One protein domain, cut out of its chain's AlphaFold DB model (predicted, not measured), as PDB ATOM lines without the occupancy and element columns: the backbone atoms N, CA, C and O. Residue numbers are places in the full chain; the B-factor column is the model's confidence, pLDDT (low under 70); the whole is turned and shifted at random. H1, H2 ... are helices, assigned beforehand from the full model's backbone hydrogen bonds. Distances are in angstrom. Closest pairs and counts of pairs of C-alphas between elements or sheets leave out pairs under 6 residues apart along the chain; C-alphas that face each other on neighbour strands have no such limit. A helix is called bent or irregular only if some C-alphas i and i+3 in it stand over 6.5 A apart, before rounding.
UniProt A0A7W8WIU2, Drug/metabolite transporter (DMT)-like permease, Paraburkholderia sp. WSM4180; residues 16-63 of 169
ATOM      1  N   TRP A  16     196.227 240.472 217.629       84.31
ATOM      2  CA  TRP A  16     196.982 241.659 218.049       84.31
ATOM      3  C   TRP A  16     196.235 242.484 219.108       84.31
ATOM      4  O   TRP A  16     196.846 242.893 220.097       84.31
ATOM      5  N   MET A  17     194.919 242.680 218.972       85.31
ATOM      6  CA  MET A  17     194.110 243.382 219.982       85.31
ATOM      7  C   MET A  17     194.019 242.621 221.311       85.31
ATOM      8  O   MET A  17     194.146 243.223 222.383       85.31
ATOM      9  N   LEU A  18     193.841 241.300 221.255       85.69
ATOM     10  CA  LEU A  18     193.849 240.434 222.433       85.69
ATOM     11  C   LEU A  18     195.238 240.397 223.072       85.69
ATOM     12  O   LEU A  18     195.346 240.534 224.287       85.69
ATOM     13  N   GLY A  19     196.300 240.291 222.272       87.94
ATOM     14  CA  GLY A  19     197.685 240.340 222.735       87.94
ATOM     15  C   GLY A  19     198.013 241.655 223.442       87.94
ATOM     16  O   GLY A  19     198.561 241.638 224.544       87.94
ATOM     17  N   GLY A  20     197.599 242.790 222.871       82.75
ATOM     18  CA  GLY A  20     197.751 244.110 223.488       82.75
ATOM     19  C   GLY A  20     196.972 244.246 224.800       82.75
ATOM     20  O   GLY A  20     197.524 244.687 225.809       82.75
ATOM     21  N   SER A  21     195.717 243.794 224.824       84.88
ATOM     22  CA  SER A  21     194.868 243.840 226.024       84.88
ATOM     23  C   SER A  21     195.397 242.931 227.141       84.88
ATOM     24  O   SER A  21     195.452 243.340 228.303       84.88
ATOM     25  N   CYS A  22     195.853 241.723 226.796       84.00
ATOM     26  CA  CYS A  22     196.515 240.802 227.719       84.00
ATOM     27  C   CYS A  22     197.826 241.382 228.253       84.00
ATOM     28  O   CYS A  22     198.077 241.283 229.451       84.00
ATOM     29  N   SER A  23     198.630 242.028 227.402       85.44
ATOM     30  CA  SER A  23     199.872 242.694 227.808       85.44
ATOM     31  C   SER A  23     199.600 243.789 228.843       85.44
ATOM     32  O   SER A  23     200.166 243.757 229.935       85.44
ATOM     33  N   MET A  24     198.632 244.676 228.578       75.75
ATOM     34  CA  MET A  24     198.226 245.730 229.519       75.75
ATOM     35  C   MET A  24     197.682 245.154 230.835       75.75
ATOM     36  O   MET A  24     198.031 245.630 231.920       75.75
ATOM     37  N   GLY A  25     196.873 244.090 230.764       75.31
ATOM     38  CA  GLY A  25     196.373 243.384 231.946       75.31
ATOM     39  C   GLY A  25     197.496 242.760 232.780       75.31
ATOM     40  O   GLY A  25     197.524 242.905 234.006       75.31
ATOM     41  N   MET A  26     198.465 242.118 232.127       80.25
ATOM     42  CA  MET A  26     199.600 241.465 232.779       80.25
ATOM     43  C   MET A  26     200.568 242.485 233.392       80.25
ATOM     44  O   MET A  26     201.006 242.292 234.530       80.25
ATOM     45  N   SER A  27     200.816 243.614 232.717       75.69
ATOM     46  CA  SER A  27     201.555 244.755 233.272       75.69
ATOM     47  C   SER A  27     200.897 245.299 234.540       75.69
ATOM     48  O   SER A  27     201.595 245.561 235.519       75.69
ATOM     49  N   PHE A  28     199.565 245.418 234.574       67.25
ATOM     50  CA  PHE A  28     198.850 245.916 235.755       67.25
ATOM     51  C   PHE A  28     198.934 244.947 236.945       67.25
ATOM     52  O   PHE A  28     199.122 245.375 238.086       67.25
ATOM     53  N   ILE A  29     198.846 243.636 236.697       70.00
ATOM     54  CA  ILE A  29     199.006 242.601 237.736       70.00
ATOM     55  C   ILE A  29     200.443 242.590 238.270       70.00
ATOM     56  O   ILE A  29     200.642 242.532 239.486       70.00
ATOM     57  N   TYR A  30     201.437 242.679 237.382       66.69
ATOM     58  CA  TYR A  30     202.849 242.743 237.759       66.69
ATOM     59  C   TYR A  30     203.135 243.990 238.594       66.69
ATOM     60  O   TYR A  30     203.701 243.886 239.685       66.69
ATOM     61  N   ALA A  31     202.645 245.147 238.143       61.59
ATOM     62  CA  ALA A  31     202.761 246.389 238.882       61.59
ATOM     63  C   ALA A  31     202.124 246.260 240.273       61.59
ATOM     64  O   ALA A  31     202.763 246.528 241.286       61.59
ATOM     65  N   ARG A  32     200.901 245.732 240.366       56.97
ATOM     66  CA  ARG A  32     200.216 245.542 241.650       56.97
ATOM     67  C   ARG A  32     200.924 244.534 242.563       56.97
ATOM     68  O   ARG A  32     200.870 244.687 243.775       56.97
ATOM     69  N   LYS A  33     201.597 243.514 242.033       60.09
ATOM     70  CA  LYS A  33     202.299 242.510 242.849       60.09
ATOM     71  C   LYS A  33     203.656 243.005 243.365       60.09
ATOM     72  O   LYS A  33     203.996 242.704 244.505       60.09
ATOM     73  N   PHE A  34     204.401 243.764 242.560       58.00
ATOM     74  CA  PHE A  34     205.758 244.215 242.898       58.00
ATOM     75  C   PHE A  34     205.826 245.629 243.495       58.00
ATOM     76  O   PHE A  34     206.737 245.894 244.274       58.00
ATOM     77  N   LEU A  35     204.858 246.512 243.213       52.22
ATOM     78  CA  LEU A  35     204.811 247.861 243.797       52.22
ATOM     79  C   LEU A  35     204.092 247.914 245.148       52.22
ATOM     80  O   LEU A  35     204.504 248.665 246.020       52.22
ATOM     81  N   THR A  36     203.032 247.127 245.353       50.91
ATOM     82  CA  THR A  36     202.277 247.135 246.624       50.91
ATOM     83  C   THR A  36     203.134 246.833 247.872       50.91
ATOM     84  O   THR A  36     202.867 247.442 248.907       50.91
ATOM     85  N   PRO A  37     204.161 245.953 247.837       49.16
ATOM     86  CA  PRO A  37     205.010 245.704 249.007       49.16
ATOM     87  C   PRO A  37     206.174 246.698 249.183       49.16
ATOM     88  O   PRO A  37     206.791 246.722 250.246       49.16
ATOM     89  N   LEU A  38     206.478 247.530 248.183       48.38
ATOM     90  CA  LEU A  38     207.594 248.474 248.194       48.38
ATOM     91  C   LEU A  38     207.004 249.889 248.299       48.38
ATOM     92  O   LEU A  38     206.581 250.454 247.297       48.38
ATOM     93  N   LYS A  39     206.943 250.461 249.513       53.50
ATOM     94  CA  LYS A  39     206.546 251.862 249.807       53.50
ATOM     95  C   LYS A  39     207.518 252.889 249.180       53.50
ATOM     96  O   LYS A  39     208.070 253.743 249.865       53.50
ATOM     97  N   ILE A  40     207.791 252.769 247.888       52.28
ATOM     98  CA  ILE A  40     208.668 253.649 247.125       52.28
ATOM     99  C   ILE A  40     207.807 254.797 246.586       52.28
ATOM    100  O   ILE A  40     206.690 254.543 246.125       52.28
ATOM    101  N   PRO A  41     208.292 256.052 246.622       60.94
ATOM    102  CA  PRO A  41     207.601 257.172 245.996       60.94
ATOM    103  C   PRO A  41     207.312 256.838 244.530       60.94
ATOM    104  O   PRO A  41     208.234 256.599 243.747       60.94
ATOM    105  N   GLY A  42     206.027 256.830 244.152       62.50
ATOM    106  CA  GLY A  42     205.571 256.466 242.802       62.50
ATOM    107  C   GLY A  42     206.266 257.250 241.683       62.50
ATOM    108  O   GLY A  42     206.400 256.747 240.573       62.50
ATOM    109  N   VAL A  43     206.813 258.422 242.017       64.56
ATOM    110  CA  VAL A  43     207.620 259.288 241.153       64.56
ATOM    111  C   VAL A  43     208.789 258.538 240.509       64.56
ATOM    112  O   VAL A  43     208.917 258.558 239.287       64.56
ATOM    113  N   ALA A  44     209.605 257.816 241.286       63.97
ATOM    114  CA  ALA A  44     210.786 257.135 240.746       63.97
ATOM    115  C   ALA A  44     210.393 256.101 239.679       63.97
ATOM    116  O   ALA A  44     210.993 256.020 238.611       63.97
ATOM    117  N   LEU A  45     209.324 255.356 239.948       66.69
ATOM    118  CA  LEU A  45     208.852 254.276 239.091       66.69
ATOM    119  C   LEU A  45     208.269 254.797 237.780       66.69
ATOM    120  O   LEU A  45     208.541 254.262 236.707       66.69
ATOM    121  N   THR A  46     207.528 255.895 237.866       67.94
ATOM    122  CA  THR A  46     206.970 256.560 236.697       67.94
ATOM    123  C   THR A  46     208.051 257.196 235.816       67.94
ATOM    124  O   THR A  46     207.952 257.107 234.595       67.94
ATOM    125  N   THR A  47     209.131 257.733 236.398       75.44
ATOM    126  CA  THR A  47     210.288 258.230 235.632       75.44
ATOM    127  C   THR A  47     210.994 257.098 234.891       75.44
ATOM    128  O   THR A  47     211.311 257.252 233.712       75.44
ATOM    129  N   TYR A  48     211.187 255.935 235.529       77.81
ATOM    130  CA  TYR A  48     211.727 254.759 234.838       77.81
ATOM    131  C   TYR A  48     210.805 254.293 233.710       77.81
ATOM    132  O   TYR A  48     211.286 254.006 232.617       77.81
ATOM    133  N   GLN A  49     209.490 254.259 233.936       79.00
ATOM    134  CA  GLN A  49     208.524 253.840 232.922       79.00
ATOM    135  C   GLN A  49     208.526 254.772 231.703       79.00
ATOM    136  O   GLN A  49     208.576 254.287 230.576       79.00
ATOM    137  N   VAL A  50     208.515 256.093 231.912       80.31
ATOM    138  CA  VAL A  50     208.578 257.077 230.818       80.31
ATOM    139  C   VAL A  50     209.938 257.040 230.120       80.31
ATOM    140  O   VAL A  50     209.987 257.120 228.896       80.31
ATOM    141  N   GLY A  51     211.031 256.845 230.865       84.06
ATOM    142  CA  GLY A  51     212.370 256.681 230.299       84.06
ATOM    143  C   GLY A  51     212.472 255.458 229.385       84.06
ATOM    144  O   GLY A  51     212.871 255.584 228.230       84.06
ATOM    145  N   PHE A  52     212.032 254.289 229.859       83.25
ATOM    146  CA  PHE A  52     211.983 253.075 229.040       83.25
ATOM    147  C   PHE A  52     211.037 253.217 227.849       83.25
ATOM    148  O   PHE A  52     211.388 252.781 226.755       83.25
ATOM    149  N   ALA A  53     209.870 253.843 228.029       83.12
ATOM    150  CA  ALA A  53     208.945 254.109 226.932       83.12
ATOM    151  C   ALA A  53     209.587 255.005 225.862       83.12
ATOM    152  O   ALA A  53     209.472 254.703 224.678       83.12
ATOM    153  N   ALA A  54     210.313 256.051 226.265       84.12
ATOM    154  CA  ALA A  54     211.032 256.930 225.347       84.12
ATOM    155  C   ALA A  54     212.142 256.182 224.591       84.12
ATOM    156  O   ALA A  54     212.242 256.316 223.372       84.12
ATOM    157  N   THR A  55     212.939 255.354 225.276       85.50
ATOM    158  CA  THR A  55     213.974 254.531 224.629       85.50
ATOM    159  C   THR A  55     213.372 253.495 223.681       85.50
ATOM    160  O   THR A  55     213.866 253.325 222.570       85.50
ATOM    161  N   TYR A  56     212.293 252.822 224.087       85.38
ATOM    162  CA  TYR A  56     211.600 251.841 223.254       85.38
ATOM    163  C   TYR A  56     211.015 252.495 222.003       85.38
ATOM    164  O   TYR A  56     211.226 252.006 220.895       85.38
ATOM    165  N   LEU A  57     210.348 253.641 222.169       81.38
ATOM    166  CA  LEU A  57     209.810 254.414 221.059       81.38
ATOM    167  C   LEU A  57     210.932 254.865 220.118       81.38
ATOM    168  O   LEU A  57     210.796 254.701 218.914       81.38
ATOM    169  N   ALA A  58     212.059 255.351 220.641       81.88
ATOM    170  CA  ALA A  58     213.207 255.743 219.823       81.88
ATOM    171  C   ALA A  58     213.823 254.568 219.040       81.88
ATOM    172  O   ALA A  58     214.286 254.763 217.921       81.88
ATOM    173  N   ALA A  59     213.819 253.359 219.606       82.69
ATOM    174  CA  ALA A  59     214.354 252.166 218.952       82.69
ATOM    175  C   ALA A  59     213.406 251.576 217.891       82.69
ATOM    176  O   ALA A  59     213.874 251.055 216.883       82.69
ATOM    177  N   PHE A  60     212.089 251.639 218.119       79.00
ATOM    178  CA  PHE A  60     211.075 251.053 217.230       79.00
ATOM    179  C   PHE A  60     210.467 252.039 216.230       79.00
ATOM    180  O   PHE A  60     209.799 251.600 215.297       79.00
ATOM    181  N   THR A  61     210.664 253.346 216.402       73.94
ATOM    182  CA  THR A  61     210.150 254.347 215.459       73.94
ATOM    183  C   THR A  61     211.058 254.408 214.229       73.94
ATOM    184  O   THR A  61     212.211 254.824 214.357       73.94
ATOM    185  N   PRO A  62     210.575 254.038 213.028       66.44
ATOM    186  CA  PRO A  62     211.325 254.254 211.798       66.44
ATOM    187  C   PRO A  62     211.430 255.761 211.518       66.44
ATOM    188  O   PRO A  62     210.425 256.472 211.455       66.44
ATOM    189  N   PHE A  63     212.656 256.260 211.348       64.94
ATOM    190  CA  PHE A  63     212.937 257.683 211.106       64.94
ATOM    191  C   PHE A  63     212.592 258.142 209.675       64.94
ATOM    192  O   PHE A  63     212.652 259.336 209.385       64.94
TER     193      PHE A  63
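AT A GLANCE: This is residues 16 to 63 of the 169 residues of the protein "Drug/metabolite transporter (DMT)-like permease" of Paraburkholderia sp. WSM4180 (UniProt A0A7W8WIU2). Two long helices, H1 and then H2, make an open, flat V: the chain runs out along H1, turns through a short link, and folds back along H2, with an empty gap between the two arms. The arms come nearest at the link and spread toward the other end, where residues 61 to 63 run on past H2 as a short tail. The printed part has 48 residues with two named helices, no named strand, and the class is all helix. The whole is loose, with a radius of gyration of the C-alphas of 13.3 A and spans of 39 by 26 by 9 A.

HOW THE PARTS SIT: Begin with H1, residues 16 to 35, and go on through the short link of 6 residues to H2, residues 42 to 60. Compare the two: H1 and H2 are apart, with no C-alpha of the one within 8 A of the other. Look along residues 16 to 30, which belong to H1, and you will find that they stand free; so do residues 46 to 63, of which 46 to 60 belong to H2. In the backbones of H1 and H2, every O i to N i+4 pair is within hydrogen-bond range.

IN THESE COORDINATES: Find C-alpha 16 at (196.982, 241.659, 218.049); from there H1 runs 27.6 A to C-alpha 35 at (204.811, 247.861, 243.797). Then find C-alpha 42 at (205.571, 256.466, 242.802), where H2 begins; it runs 26.7 A to C-alpha 60 at (211.075, 251.053, 217.230). Neither helix is bent.

THE WHOLE: The two C-alphas farthest apart are those of Pro 37 and Phe 63, at 40.5 A. The printed part has no cut. Look in the B-factor column for low confidence: pLDDT is under 70 at residue 28, residues 30 to 46 and residues 62 to 63, and its mean over the printed part is 72.3.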